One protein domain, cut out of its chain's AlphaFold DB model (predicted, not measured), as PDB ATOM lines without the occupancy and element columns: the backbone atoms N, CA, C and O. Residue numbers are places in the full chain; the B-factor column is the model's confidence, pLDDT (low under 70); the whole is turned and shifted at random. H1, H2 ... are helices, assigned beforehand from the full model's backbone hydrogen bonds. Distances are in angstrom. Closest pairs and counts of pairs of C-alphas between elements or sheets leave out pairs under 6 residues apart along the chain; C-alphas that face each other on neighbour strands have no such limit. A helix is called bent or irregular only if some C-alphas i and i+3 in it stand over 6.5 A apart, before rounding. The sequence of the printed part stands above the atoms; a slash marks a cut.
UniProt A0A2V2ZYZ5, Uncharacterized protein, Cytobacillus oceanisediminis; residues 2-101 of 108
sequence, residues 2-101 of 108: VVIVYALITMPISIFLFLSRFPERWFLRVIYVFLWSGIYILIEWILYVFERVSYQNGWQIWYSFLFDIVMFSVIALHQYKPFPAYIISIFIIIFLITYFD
ATOM      1  N   VAL A   2      31.544  -7.113  34.208       81.88
ATOM      2  CA  VAL A   2      30.132  -7.111  33.751       81.88
ATOM      3  C   VAL A   2      29.753  -8.379  32.973       81.88
ATOM      4  O   VAL A   2      28.791  -9.044  33.337       81.88
ATOM      5  N   VAL A   3      30.554  -8.773  31.976       83.94
ATOM      6  CA  VAL A   3      30.298  -9.976  31.154       83.94
ATOM      7  C   VAL A   3      30.294 -11.267  31.982       83.94
ATOM      8  O   VAL A   3      29.474 -12.144  31.748       83.94
ATOM      9  N   ILE A   4      31.171 -11.374  32.986       87.94
ATOM     10  CA  ILE A   4      31.276 -12.569  33.839       87.94
ATOM     11  C   ILE A   4      30.045 -12.689  34.740       87.94
ATOM     12  O   ILE A   4      29.457 -13.761  34.833       87.94
ATOM     13  N   VAL A   5      29.629 -11.587  35.372       89.06
ATOM     14  CA  VAL A   5      28.406 -11.547  36.192       89.06
ATOM     15  C   VAL A   5      27.187 -11.890  35.339       89.06
ATOM     16  O   VAL A   5      26.367 -12.716  35.733       89.06
ATOM     17  N   TYR A   6      27.104 -11.309  34.143       87.31
ATOM     18  CA  TYR A   6      26.027 -11.584  33.204       87.31
ATOM     19  C   TYR A   6      25.968 -13.068  32.807       87.31
ATOM     20  O   TYR A   6      24.917 -13.696  32.918       87.31
ATOM     21  N   ALA A   7      27.101 -13.657  32.419       89.31
ATOM     22  CA  ALA A   7      27.169 -15.046  31.972       89.31
ATOM     23  C   ALA A   7      26.935 -16.066  33.100       89.31
ATOM     24  O   ALA A   7      26.278 -17.079  32.876       89.31
ATOM     25  N   LEU A   8      27.462 -15.823  34.304       91.88
ATOM     26  CA  LEU A   8      27.414 -16.798  35.401       91.88
ATOM     27  C   LEU A   8      26.181 -16.664  36.298       91.88
ATOM     28  O   LEU A   8      25.818 -17.627  36.966       91.88
ATOM     29  N   ILE A   9      25.557 -15.485  36.345       92.38
ATOM     30  CA  ILE A   9      24.435 -15.212  37.251       92.38
ATOM     31  C   ILE A   9      23.182 -14.884  36.450       92.38
ATOM     32  O   ILE A   9      22.176 -15.581  36.567       92.38
ATOM     33  N   THR A  10      23.235 -13.847  35.614       91.81
ATOM     34  CA  THR A  10      22.041 -13.360  34.913       91.81
ATOM     35  C   THR A  10      21.499 -14.401  33.939       91.81
ATOM     36  O   THR A  10      20.311 -14.702  33.989       91.81
ATOM     37  N   MET A  11      22.350 -15.000  33.101       92.19
ATOM     38  CA  MET A  11      21.904 -15.980  32.108       92.19
ATOM     39  C   MET A  11      21.263 -17.235  32.731       92.19
ATOM     40  O   MET A  11      20.146 -17.562  32.328       92.19
ATOM     41  N   PRO A  12      21.863 -17.923  33.730       93.62
ATOM     42  CA  PRO A  12      21.217 -19.074  34.360       93.62
ATOM     43  C   PRO A  12      19.875 -18.734  35.015       93.62
ATOM     44  O   PRO A  12      18.907 -19.474  34.850       93.62
ATOM     45  N   ILE A  13      19.784 -17.594  35.711       95.19
ATOM     46  CA  ILE A  13      18.534 -17.148  36.343       95.19
ATOM     47  C   ILE A  13      17.456 -16.889  35.287       95.19
ATOM     48  O   ILE A  13      16.326 -17.353  35.436       95.19
ATOM     49  N   SER A  14      17.800 -16.198  34.201       94.81
ATOM     50  CA  SER A  14      16.890 -15.958  33.080       94.81
ATOM     51  C   SER A  14      16.397 -17.259  32.452       94.81
ATOM     52  O   SER A  14      15.209 -17.382  32.168       94.81
ATOM     53  N   ILE A  15      17.272 -18.255  32.290       94.69
ATOM     54  CA  ILE A  15      16.892 -19.575  31.772       94.69
ATOM     55  C   ILE A  15      15.917 -20.272  32.727       94.69
ATOM     56  O   ILE A  15      14.903 -20.803  32.277       94.69
ATOM     57  N   PHE A  16      16.157 -20.237  34.041       95.31
ATOM     58  CA  PHE A  16      15.207 -20.792  35.009       95.31
ATOM     59  C   PHE A  16      13.849 -20.088  34.953       95.31
ATOM     60  O   PHE A  16      12.814 -20.755  34.949       95.31
ATOM     61  N   LEU A  17      13.834 -18.757  34.857       95.88
ATOM     62  CA  LEU A  17      12.601 -17.983  34.704       95.88
ATOM     63  C   LEU A  17      11.866 -18.346  33.410       95.88
ATOM     64  O   LEU A  17      10.662 -18.612  33.454       95.88
ATOM     65  N   PHE A  18      12.586 -18.427  32.290       96.00
ATOM     66  CA  PHE A  18      12.058 -18.859  30.999       96.00
ATOM     67  C   PHE A  18      11.366 -20.221  31.121       96.00
ATOM     68  O   PHE A  18      10.179 -20.333  30.813       96.00
ATOM     69  N   LEU A  19      12.071 -21.222  31.651       95.06
ATOM     70  CA  LEU A  19      11.579 -22.594  31.780       95.06
ATOM     71  C   LEU A  19      10.404 -22.723  32.754       95.06
ATOM     72  O   LEU A  19       9.445 -23.431  32.461       95.06
ATOM     73  N   SER A  20      10.434 -21.998  33.877       94.69
ATOM     74  CA  SER A  20       9.394 -22.070  34.916       94.69
ATOM     75  C   SER A  20       7.997 -21.669  34.436       94.69
ATOM     76  O   SER A  20       6.997 -22.078  35.023       94.69
ATOM     77  N   ARG A  21       7.918 -20.856  33.376       93.38
ATOM     78  CA  ARG A  21       6.665 -20.352  32.795       93.38
ATOM     79  C   ARG A  21       6.539 -20.706  31.317       93.38
ATOM     80  O   ARG A  21       5.824 -20.023  30.584       93.38
ATOM     81  N   PHE A  22       7.238 -21.746  30.864       93.69
ATOM     82  CA  PHE A  22       7.191 -22.134  29.463       93.69
ATOM     83  C   PHE A  22       5.787 -22.651  29.099       93.69
ATOM     84  O   PHE A  22       5.296 -23.592  29.725       93.69
ATOM     85  N   PRO A  23       5.096 -22.043  28.120       92.69
ATOM     86  CA  PRO A  23       3.692 -22.339  27.873       92.69
ATOM     87  C   PRO A  23       3.490 -23.705  27.204       92.69
ATOM     88  O   PRO A  23       4.281 -24.164  26.380       92.69
ATOM     89  N   GLU A  24       2.359 -24.348  27.490       89.81
ATOM     90  CA  GLU A  24       2.035 -25.651  26.896       89.81
ATOM     91  C   GLU A  24       1.597 -25.541  25.430       89.81
ATOM     92  O   GLU A  24       1.929 -26.397  24.611       89.81
ATOM     93  N   ARG A  25       0.878 -24.468  25.076       94.44
ATOM     94  CA  ARG A  25       0.319 -24.279  23.730       94.44
ATOM     95  C   ARG A  25       1.400 -23.868  22.735       94.44
ATOM     96  O   ARG A  25       2.085 -22.874  22.950       94.44
ATOM     97  N   TRP A  26       1.467 -24.560  21.595       89.44
ATOM     98  CA  TRP A  26       2.476 -24.337  20.550       89.44
ATOM     99  C   TRP A  26       2.623 -22.869  20.122       89.44
ATOM    100  O   TRP A  26       3.723 -22.329  20.146       89.44
ATOM    101  N   PHE A  27       1.517 -22.194  19.797       93.19
ATOM    102  CA  PHE A  27       1.558 -20.791  19.370       93.19
ATOM    103  C   PHE A  27       2.104 -19.855  20.459       93.19
ATOM    104  O   PHE A  27       2.895 -18.957  20.180       93.19
ATOM    105  N   LEU A  28       1.738 -20.109  21.720       95.50
ATOM    106  CA  LEU A  28       2.246 -19.333  22.849       95.50
ATOM    107  C   LEU A  28       3.739 -19.577  23.073       95.50
ATOM    108  O   LEU A  28       4.428 -18.644  23.462       95.50
ATOM    109  N   ARG A  29       4.259 -20.781  22.790       94.62
ATOM    110  CA  ARG A  29       5.704 -21.065  22.875       94.62
ATOM    111  C   ARG A  29       6.498 -20.194  21.920       94.62
ATOM    112  O   ARG A  29       7.501 -19.624  22.329       94.62
ATOM    113  N   VAL A  30       6.025 -20.063  20.682       95.06
ATOM    114  CA  VAL A  30       6.675 -19.220  19.673       95.06
ATOM    115  C   VAL A  30       6.711 -17.770  20.151       95.06
ATOM    116  O   VAL A  30       7.791 -17.194  20.240       95.06
ATOM    117  N   ILE A  31       5.567 -17.203  20.551       96.50
ATOM    118  CA  ILE A  31       5.516 -15.828  21.075       96.50
ATOM    119  C   ILE A  31       6.434 -15.664  22.288       96.50
ATOM    120  O   ILE A  31       7.130 -14.661  22.407       96.50
ATOM    121  N   TYR A  32       6.443 -16.645  23.185       96.81
ATOM    122  CA  TYR A  32       7.238 -16.598  24.400       96.81
ATOM    123  C   TYR A  32       8.742 -16.596  24.102       96.81
ATOM    124  O   TYR A  32       9.469 -15.807  24.698       96.81
ATOM    125  N   VAL A  33       9.202 -17.394  23.134       96.94
ATOM    126  CA  VAL A  33      10.589 -17.345  22.644       96.94
ATOM    127  C   VAL A  33      10.913 -15.960  22.085       96.94
ATOM    128  O   VAL A  33      11.880 -15.353  22.527       96.94
ATOM    129  N   PHE A  34      10.077 -15.413  21.195       97.00
ATOM    130  CA  PHE A  34      10.294 -14.072  20.637       97.00
ATOM    131  C   PHE A  34      10.328 -12.975  21.706       97.00
ATOM    132  O   PHE A  34      11.137 -12.055  21.611       97.00
ATOM    133  N   LEU A  35       9.479 -13.070  22.731       97.06
ATOM    134  CA  LEU A  35       9.459 -12.128  23.846       97.06
ATOM    135  C   LEU A  35      10.772 -12.174  24.632       97.06
ATOM    136  O   LEU A  35      11.352 -11.128  24.911       97.06
ATOM    137  N   TRP A  36      11.268 -13.369  24.955       97.50
ATOM    138  CA  TRP A  36      12.529 -13.528  25.678       97.50
ATOM    139  C   TRP A  36      13.746 -13.110  24.852       97.50
ATOM    140  O   TRP A  36      14.602 -12.392  25.368       97.50
ATOM    141  N   SER A  37      13.785 -13.456  23.565       96.94
ATOM    142  CA  SER A  37      14.793 -12.943  22.629       96.94
ATOM    143  C   SER A  37      14.733 -11.417  22.517       96.94
ATOM    144  O   SER A  37      15.766 -10.760  22.477       96.94
ATOM    145  N   GLY A  38      13.531 -10.831  22.537       96.69
ATOM    146  CA  GLY A  38      13.323  -9.381  22.554       96.69
ATOM    147  C   GLY A  38      13.906  -8.702  23.799       96.69
ATOM    148  O   GLY A  38      14.506  -7.633  23.706       96.69
ATOM    149  N   ILE A  39      13.777  -9.330  24.971       95.88
ATOM    150  CA  ILE A  39      14.378  -8.831  26.216       95.88
ATOM    151  C   ILE A  39      15.908  -8.885  26.133       95.88
ATOM    152  O   ILE A  39      16.573  -7.912  26.487       95.88
ATOM    153  N   TYR A  40      16.463 -10.001  25.657       94.81
ATOM    154  CA  TYR A  40      17.911 -10.178  25.544       94.81
ATOM    155  C   TYR A  40      18.527  -9.183  24.565       94.81
ATOM    156  O   TYR A  40      19.468  -8.481  24.937       94.81
ATOM    157  N   ILE A  41      17.939  -9.030  23.376       95.69
ATOM    158  CA  ILE A  41      18.466  -8.095  22.384       95.69
ATOM    159  C   ILE A  41      18.371  -6.640  22.842       95.69
ATOM    160  O   ILE A  41      19.255  -5.842  22.543       95.69
ATOM    161  N   LEU A  42      17.337  -6.285  23.614       95.75
ATOM    162  CA  LEU A  42      17.217  -4.950  24.197       95.75
ATOM    163  C   LEU A  42      18.338  -4.684  25.209       95.75
ATOM    164  O   LEU A  42      18.952  -3.618  25.182       95.75
ATOM    165  N   ILE A  43      18.626  -5.649  26.087       93.44
ATOM    166  CA  ILE A  43      19.726  -5.549  27.056       93.44
ATOM    167  C   ILE A  43      21.069  -5.476  26.329       93.44
ATOM    168  O   ILE A  43      21.913  -4.651  26.676       93.44
ATOM    169  N   GLU A  44      21.272  -6.307  25.313       92.88
ATOM    170  CA  GLU A  44      22.493  -6.305  24.519       92.88
ATOM    171  C   GLU A  44      22.690  -4.982  23.782       92.88
ATOM    172  O   GLU A  44      23.788  -4.433  23.804       92.88
ATOM    173  N   TRP A  45      21.629  -4.423  23.200       93.94
ATOM    174  CA  TRP A  45      21.671  -3.113  22.562       93.94
ATOM    175  C   TRP A  45      22.094  -2.017  23.540       93.94
ATOM    176  O   TRP A  45      22.965  -1.209  23.224       93.94
ATOM    177  N   ILE A  46      21.539  -2.023  24.757       93.44
ATOM    178  CA  ILE A  46      21.958  -1.110  25.826       93.44
ATOM    179  C   ILE A  46      23.455  -1.303  26.110       93.44
ATOM    180  O   ILE A  46      24.217  -0.339  26.093       93.44
ATOM    181  N   LEU A  47      23.908  -2.541  26.318       91.25
ATOM    182  CA  LEU A  47      25.319  -2.838  26.581       91.25
ATOM    183  C   LEU A  47      26.244  -2.429  25.427       91.25
ATOM    184  O   LEU A  47      27.364  -1.991  25.685       91.25
ATOM    185  N   TYR A  48      25.781  -2.547  24.186       91.44
ATOM    186  CA  TYR A  48      26.495  -2.110  22.994       91.44
ATOM    187  C   TYR A  48      26.643  -0.583  22.956       91.44
ATOM    188  O   TYR A  48      27.749  -0.083  22.782       91.44
ATOM    189  N   VAL A  49      25.561   0.164  23.215       92.88
ATOM    190  CA  VAL A  49      25.583   1.638  23.284       92.88
ATOM    191  C   VAL A  49      26.503   2.145  24.401       92.88
ATOM    192  O   VAL A  49      27.161   3.167  24.240       92.88
ATOM    193  N   PHE A  50      26.597   1.421  25.519       93.19
ATOM    194  CA  PHE A  50      27.520   1.730  26.618       93.19
ATOM    195  C   PHE A  50      28.941   1.166  26.424       93.19
ATOM    196  O   PHE A  50      29.706   1.112  27.392       93.19
ATOM    197  N   GLU A  51      29.283   0.698  25.219       89.75
ATOM    198  CA  GLU A  51      30.599   0.144  24.863       89.75
ATOM    199  C   GLU A  51      31.051  -1.011  25.784       89.75
ATOM    200  O   GLU A  51      32.238  -1.274  25.981       89.75
ATOM    201  N   ARG A  52      30.093  -1.725  26.390       88.00
ATOM    202  CA  ARG A  52      30.351  -2.898  27.243       88.00
ATOM    203  C   ARG A  52      30.464  -4.185  26.438       88.00
ATOM    204  O   ARG A  52      31.088  -5.134  26.912       88.00
ATOM    205  N   VAL A  53      29.851  -4.212  25.258       87.00
ATOM    206  CA  VAL A  53      29.875  -5.310  24.289       87.00
ATOM    207  C   VAL A  53      30.234  -4.725  22.928       87.00
ATOM    208  O   VAL A  53      29.769  -3.646  22.575       87.00
ATOM    209  N   SER A  54      31.065  -5.431  22.166       88.88
ATOM    210  CA  SER A  54      31.436  -5.054  20.806       88.88
ATOM    211  C   SER A  54      31.227  -6.224  19.855       88.88
ATOM    212  O   SER A  54      31.399  -7.387  20.223       88.88
ATOM    213  N   TYR A  55      30.853  -5.901  18.622       90.88
ATOM    214  CA  TYR A  55      30.696  -6.883  17.564       90.88
ATOM    215  C   TYR A  55      31.998  -7.069  16.792       90.88
ATOM    216  O   TYR A  55      32.713  -6.109  16.511       90.88
ATOM    217  N   GLN A  56      32.306  -8.321  16.462       89.31
ATOM    218  CA  GLN A  56      33.536  -8.725  15.784       89.31
ATOM    219  C   GLN A  56      33.205  -9.658  14.619       89.31
ATOM    220  O   GLN A  56      32.128 -10.245  14.583       89.31
ATOM    221  N   ASN A  57      34.131  -9.797  13.666       89.94
ATOM    222  CA  ASN A  57      34.013 -10.716  12.524       89.94
ATOM    223  C   ASN A  57      32.726 -10.530  11.694       89.94
ATOM    224  O   ASN A  57      32.116 -11.495  11.253       89.94
ATOM    225  N   GLY A  58      32.269  -9.286  11.514       89.12
ATOM    226  CA  GLY A  58      31.047  -8.994  10.752       89.12
ATOM    227  C   GLY A  58      29.739  -9.320  11.484       89.12
ATOM    228  O   GLY A  58      28.668  -9.184  10.892       89.12
ATOM    229  N   TRP A  59      29.804  -9.704  12.765       93.50
ATOM    230  CA  TRP A  59      28.624  -9.856  13.609       93.50
ATOM    231  C   TRP A  59      27.879  -8.520  13.742       93.50
ATOM    232  O   TRP A  59      28.467  -7.440  13.753       93.50
ATOM    233  N   GLN A  60      26.561  -8.598  13.833       93.06
ATOM    234  CA  GLN A  60      25.642  -7.471  13.927       93.06
ATOM    235  C   GLN A  60      24.544  -7.846  14.911       93.06
ATOM    236  O   GLN A  60      24.262  -9.026  15.117       93.06
ATOM    237  N   ILE A  61      23.861  -6.838  15.442       92.81
ATOM    238  CA  ILE A  61      22.766  -7.015  16.399       92.81
ATOM    239  C   ILE A  61      21.687  -7.999  15.909       92.81
ATOM    240  O   ILE A  61      21.154  -8.785  16.683       92.81
ATOM    241  N   TRP A  62      21.406  -8.046  14.604       93.44
ATOM    242  CA  TRP A  62      20.405  -8.975  14.074       93.44
ATOM    243  C   TRP A  62      20.816 -10.447  14.204       93.44
ATOM    244  O   TRP A  62      19.968 -11.306  14.443       93.44
ATOM    245  N   TYR A  63      22.115 -10.745  14.121       94.81
ATOM    246  CA  TYR A  63      22.624 -12.093  14.354       94.81
ATOM    247  C   TYR A  63      22.515 -12.498  15.824       94.81
ATOM    248  O   TYR A  63      22.197 -13.653  16.092       94.81
ATOM    249  N   SER A  64      22.675 -11.558  16.763       94.94
ATOM    250  CA  SER A  64      22.397 -11.812  18.182       94.94
ATOM    251  C   SER A  64      20.933 -12.161  18.412       94.94
ATOM    252  O   SER A  64      20.628 -13.164  19.048       94.94
ATOM    253  N   PHE A  65      20.015 -11.406  17.801       96.19
ATOM    254  CA  PHE A  65      18.586 -11.686  17.922       96.19
ATOM    255  C   PHE A  65      18.213 -13.071  17.373       96.19
ATOM    256  O   PHE A  65      17.484 -13.829  18.017       96.19
ATOM    257  N   LEU A  66      18.745 -13.435  16.201       96.00
ATOM    258  CA  LEU A  66      18.559 -14.770  15.628       96.00
ATOM    259  C   LEU A  66      19.168 -15.859  16.517       96.00
ATOM    260  O   LEU A  66      18.545 -16.903  16.723       96.00
ATOM    261  N   PHE A  67      20.358 -15.614  17.064       95.88
ATOM    262  CA  PHE A  67      21.010 -16.530  17.986       95.88
ATOM    263  C   PHE A  67      20.175 -16.745  19.251       95.88
ATOM    264  O   PHE A  67      19.983 -17.892  19.642       95.88
ATOM    265  N   ASP A  68      19.603 -15.695  19.840       96.38
ATOM    266  CA  ASP A  68      18.750 -15.813  21.023       96.38
ATOM    267  C   ASP A  68      17.498 -16.649  20.743       96.38
ATOM    268  O   ASP A  68      17.130 -17.502  21.552       96.38
ATOM    269  N   ILE A  69      16.843 -16.447  19.591       97.38
ATOM    270  CA  ILE A  69      15.677 -17.254  19.183       97.38
ATOM    271  C   ILE A  69      16.059 -18.734  19.129       97.38
ATOM    272  O   ILE A  69      15.348 -19.596  19.659       97.38
ATOM    273  N   VAL A  70      17.196 -19.035  18.500       96.69
ATOM    274  CA  VAL A  70      17.717 -20.397  18.385       96.69
ATOM    275  C   VAL A  70      18.086 -20.954  19.762       96.69
ATOM    276  O   VAL A  70      17.674 -22.065  20.091       96.69
ATOM    277  N   MET A  71      18.786 -20.185  20.596       95.88
ATOM    278  CA  MET A  71      19.205 -20.568  21.944       95.88
ATOM    279  C   MET A  71      18.001 -20.946  22.812       95.88
ATOM    280  O   MET A  71      17.950 -22.060  23.334       95.88
ATOM    281  N   PHE A  72      17.000 -20.069  22.928       96.44
ATOM    282  CA  PHE A  72      15.794 -20.349  23.715       96.44
ATOM    283  C   PHE A  72      15.008 -21.546  23.168       96.44
ATOM    284  O   PHE A  72      14.497 -22.355  23.946       96.44
ATOM    285  N   SER A  73      14.953 -21.712  21.843       95.75
ATOM    286  CA  SER A  73      14.297 -22.865  21.209       95.75
ATOM    287  C   SER A  73      15.007 -24.182  21.533       95.75
ATOM    288  O   SER A  73      14.360 -25.175  21.871       95.75
ATOM    289  N   VAL A  74      16.340 -24.195  21.471       96.06
ATOM    290  CA  VAL A  74      17.163 -25.367  21.795       96.06
ATOM    291  C   VAL A  74      17.086 -25.697  23.286       96.06
ATOM    292  O   VAL A  74      16.951 -26.868  23.628       96.06
ATOM    293  N   ILE A  75      17.097 -24.696  24.170       95.44
ATOM    294  CA  ILE A  75      16.914 -24.881  25.620       95.44
ATOM    295  C   ILE A  75      15.540 -25.488  25.922       95.44
ATOM    296  O   ILE A  75      15.441 -26.453  26.683       95.44
ATOM    297  N   ALA A  76      14.478 -24.970  25.298       94.44
ATOM    298  CA  ALA A  76      13.139 -25.531  25.443       94.44
ATOM    299  C   ALA A  76      13.067 -26.985  24.945       94.44
ATOM    300  O   ALA A  76      12.412 -27.817  25.568       94.44
ATOM    301  N   LEU A  77      13.757 -27.320  23.848       94.62
ATOM    302  CA  LEU A  77      13.842 -28.692  23.344       94.62
ATOM    303  C   LEU A  77      14.637 -29.604  24.288       94.62
ATOM    304  O   LEU A  77      14.231 -30.745  24.521       94.62
ATOM    305  N   HIS A  78      15.750 -29.111  24.832       95.38
ATOM    306  CA  HIS A  78      16.662 -29.857  25.701       95.38
ATOM    307  C   HIS A  78      15.963 -30.405  26.947       95.38
ATOM    308  O   HIS A  78      16.200 -31.558  27.300       95.38
ATOM    309  N   GLN A  79      15.028 -29.640  27.526       90.75
ATOM    310  CA  GLN A  79      14.196 -30.062  28.664       90.75
ATOM    311  C   GLN A  79      13.483 -31.398  28.440       90.75
ATOM    312  O   GLN A  79      13.361 -32.198  29.363       90.75
ATOM    313  N   TYR A  80      12.998 -31.638  27.220       90.06
ATOM    314  CA  TYR A  80      12.240 -32.845  26.887       90.06
ATOM    315  C   TYR A  80      13.100 -33.896  26.182       90.06
ATOM    316  O   TYR A  80      12.860 -35.094  26.318       90.06
ATOM    317  N   LYS A  81      14.064 -33.456  25.365       93.25
ATOM    318  CA  LYS A  81      14.878 -34.301  24.484       93.25
ATOM    319  C   LYS A  81      16.322 -33.776  24.429       93.25
ATOM    320  O   LYS A  81      16.692 -33.102  23.464       93.25
ATOM    321  N   PRO A  82      17.167 -34.119  25.418       93.19
ATOM    322  CA  PRO A  82      18.524 -33.581  25.512       93.19
ATOM    323  C   PRO A  82      19.424 -34.032  24.353       93.19
ATOM    324  O   PRO A  82      20.155 -33.219  23.796       93.19
ATOM    325  N   PHE A  83      19.340 -35.298  23.930       95.06
ATOM    326  CA  PHE A  83      20.177 -35.833  22.845       95.06
ATOM    327  C   PHE A  83      19.996 -35.077  21.512       95.06
ATOM    328  O   PHE A  83      20.991 -34.568  20.993       95.06
ATOM    329  N   PRO A  84      18.769 -34.922  20.966       94.56
ATOM    330  CA  PRO A  84      18.552 -34.095  19.779       94.56
ATOM    331  C   PRO A  84      19.008 -32.643  19.948       94.56
ATOM    332  O   PRO A  84      19.560 -32.072  19.011       94.56
ATOM    333  N   ALA A  85      18.812 -32.053  21.131       95.25
ATOM    334  CA  ALA A  85      19.225 -30.676  21.392       95.25
ATOM    335  C   ALA A  85      20.748 -30.498  21.294       95.25
ATOM    336  O   ALA A  85      21.206 -29.519  20.703       95.25
ATOM    337  N   TYR A  86      21.540 -31.452  21.792       95.06
ATOM    338  CA  TYR A  86      22.999 -31.408  21.644       95.06
ATOM    339  C   TYR A  86      23.442 -31.532  20.188       95.06
ATOM    340  O   TYR A  86      24.307 -30.777  19.753       95.06
ATOM    341  N   ILE A  87      22.824 -32.432  19.417       96.12
ATOM    342  CA  ILE A  87      23.131 -32.594  17.989       96.12
ATOM    343  C   ILE A  87      22.863 -31.282  17.242       96.12
ATOM    344  O   ILE A  87      23.734 -30.786  16.533       96.12
ATOM    345  N   ILE A  88      21.687 -30.683  17.453       95.50
ATOM    346  CA  ILE A  88      21.317 -29.394  16.855       95.50
ATOM    347  C   ILE A  88      22.306 -28.297  17.273       95.50
ATOM    348  O   ILE A  88      22.764 -27.535  16.425       95.50
ATOM    349  N   SER A  89      22.693 -28.258  18.551       94.56
ATOM    350  CA  SER A  89      23.674 -27.291  19.063       94.56
ATOM    351  C   SER A  89      25.021 -27.418  18.356       94.56
ATOM    352  O   SER A  89      25.582 -26.407  17.949       94.56
ATOM    353  N   ILE A  90      25.523 -28.642  18.156       96.12
ATOM    354  CA  ILE A  90      26.781 -28.886  17.436       96.12
ATOM    355  C   ILE A  90      26.697 -28.342  16.008       96.12
ATOM    356  O   ILE A  90      27.603 -27.634  15.574       96.12
ATOM    357  N   PHE A  91      25.601 -28.613  15.294       96.25
ATOM    358  CA  PHE A  91      25.408 -28.086  13.941       96.25
ATOM    359  C   PHE A  91      25.384 -26.554  13.908       96.25
ATOM    360  O   PHE A  91      26.046 -25.960  13.060       96.25
ATOM    361  N   ILE A  92      24.671 -25.915  14.841       95.38
ATOM    362  CA  ILE A  92      24.619 -24.450  14.946       95.38
ATOM    363  C   ILE A  92      26.010 -23.880  15.237       95.38
ATOM    364  O   ILE A  92      26.419 -22.924  14.589       95.38
ATOM    365  N   ILE A  93      26.755 -24.471  16.174       94.31
ATOM    366  CA  ILE A  93      28.105 -24.019  16.537       94.31
ATOM    367  C   ILE A  93      29.044 -24.102  15.330       94.31
ATOM    368  O   ILE A  93      29.720 -23.123  15.024       94.31
ATOM    369  N   ILE A  94      29.061 -25.237  14.621       94.88
ATOM    370  CA  ILE A  94      29.885 -25.409  13.415       94.88
ATOM    371  C   ILE A  94      29.503 -24.363  12.365       94.88
ATOM    372  O   ILE A  94      30.381 -23.682  11.838       94.88
ATOM    373  N   PHE A  95      28.203 -24.190  12.106       94.56
ATOM    374  CA  PHE A  95      27.706 -23.198  11.158       94.56
ATOM    375  C   PHE A  95      28.167 -21.780  11.510       94.56
ATOM    376  O   PHE A  95      28.705 -21.091  10.649       94.56
ATOM    377  N   LEU A  96      28.002 -21.352  12.765       93.25
ATOM    378  CA  LEU A  96      28.389 -20.008  13.200       93.25
ATOM    379  C   LEU A  96      29.895 -19.786  13.069       93.25
ATOM    380  O   LEU A  96      30.319 -18.741  12.590       93.25
ATOM    381  N   ILE A  97      30.708 -20.770  13.453       92.38
ATOM    382  CA  ILE A  97      32.162 -20.631  13.366       92.38
ATOM    383  C   ILE A  97      32.615 -20.519  11.908       92.38
ATOM    384  O   ILE A  97      33.425 -19.648  11.596       92.38
ATOM    385  N   THR A  98      32.089 -21.364  11.020       91.19
ATOM    386  CA  THR A  98      32.453 -21.328   9.598       91.19
ATOM    387  C   THR A  98      31.895 -20.099   8.884       91.19
ATOM    388  O   THR A  98      32.578 -19.543   8.038       91.19
ATOM    389  N   TYR A  99      30.683 -19.645   9.212       93.38
ATOM    390  CA  TYR A  99      30.064 -18.490   8.555       93.38
ATOM    391  C   TYR A  99      30.713 -17.156   8.947       93.38
ATOM    392  O   TYR A  99      30.844 -16.271   8.106       93.38
ATOM    393  N   PHE A 100      31.118 -17.007  10.210       91.62
ATOM    394  CA  PHE A 100      31.770 -15.794  10.711       91.62
ATOM    395  C   PHE A 100      33.302 -15.874  10.679       91.62
ATOM    396  O   PHE A 100      33.957 -15.044  11.306       91.62
ATOM    397  N   ASP A 101      33.875 -16.878  10.003       88.62
ATOM    398  CA  ASP A 101      35.322 -17.096   9.885       88.62
ATOM    399  C   ASP A 101      36.063 -16.946  11.225       88.62
ATOM    400  O   ASP A 101      37.119 -16.310  11.319       88.62
TER     401      ASP A 101
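This is residues 2 to 101 of the 108 residues of an uncharacterized protein of Cytobacillus oceanisediminis (UniProt A0A2V2ZYZ5). Four helices run back and forth, with H3 in the middle: H2 crosses one side of H3, H4 folds back along the other, and H1 lies loosely beside H2, with residues 4 to 10 sticking out. The printed part has 100 residues, with four named helices in the order H1, H2, H3, H4 and no named strand, and its class is all helix. The whole is compact, with a radius of gyration of the C-alphas of 14.2 A, and spans 38 by 28 by 25 A.

Find C-alpha 2 at (30.132, -7.111, 33.751); from there H1, residues 2 to 20, runs 25.6 A, with a kink of 32 degrees near residue 9. H1 is neither bent nor irregular, but only just: C-alphas 8 and 11 are 6.5 A apart. Next find C-alpha 26 at (2.476, -24.337, 20.550), where H2, residues 26 to 49, begins its 34.9 A. H3, residues 61 to 80, measures 29.8 A. H4, residues 82 to 99, runs 25.5 A to C-alpha 99 at (30.064, -18.490, 8.555).

H1 and H2 are close but not clearly touching; their closest C-alphas, Phe 18 and Trp 36, are 7.5 A apart, at a shallow tilt of 15 degrees, opposite ways. H1 and H3 are also close but not clearly touching, with the C-alphas of Leu 19 and Ala 76 closest at 7.2 A. H2 and H3 form a helical hairpin and touch, closest at the C-alphas of Ser 37 and Asp 68, 5.1 A, at a steep tilt of 43 degrees. H3 and H4 form another, touching with residues 74 to 78 and 84 to 89 alone; the C-alphas of His 78 and Ala 85 are closest at 5.1 A. H4 is apart from H1 and H2. Every O i to N i+4 pair is within hydrogen-bond range in H2 and H4, against 13 of 15 in H1 and 15 of 16 in H3.

The C-alphas farthest apart, Arg 25 and Glu 51, are 38.9 A from each other. The printed part has no cut, the H2 to H3 link of 11 residues is long, and no printed residue has a pLDDT under 70.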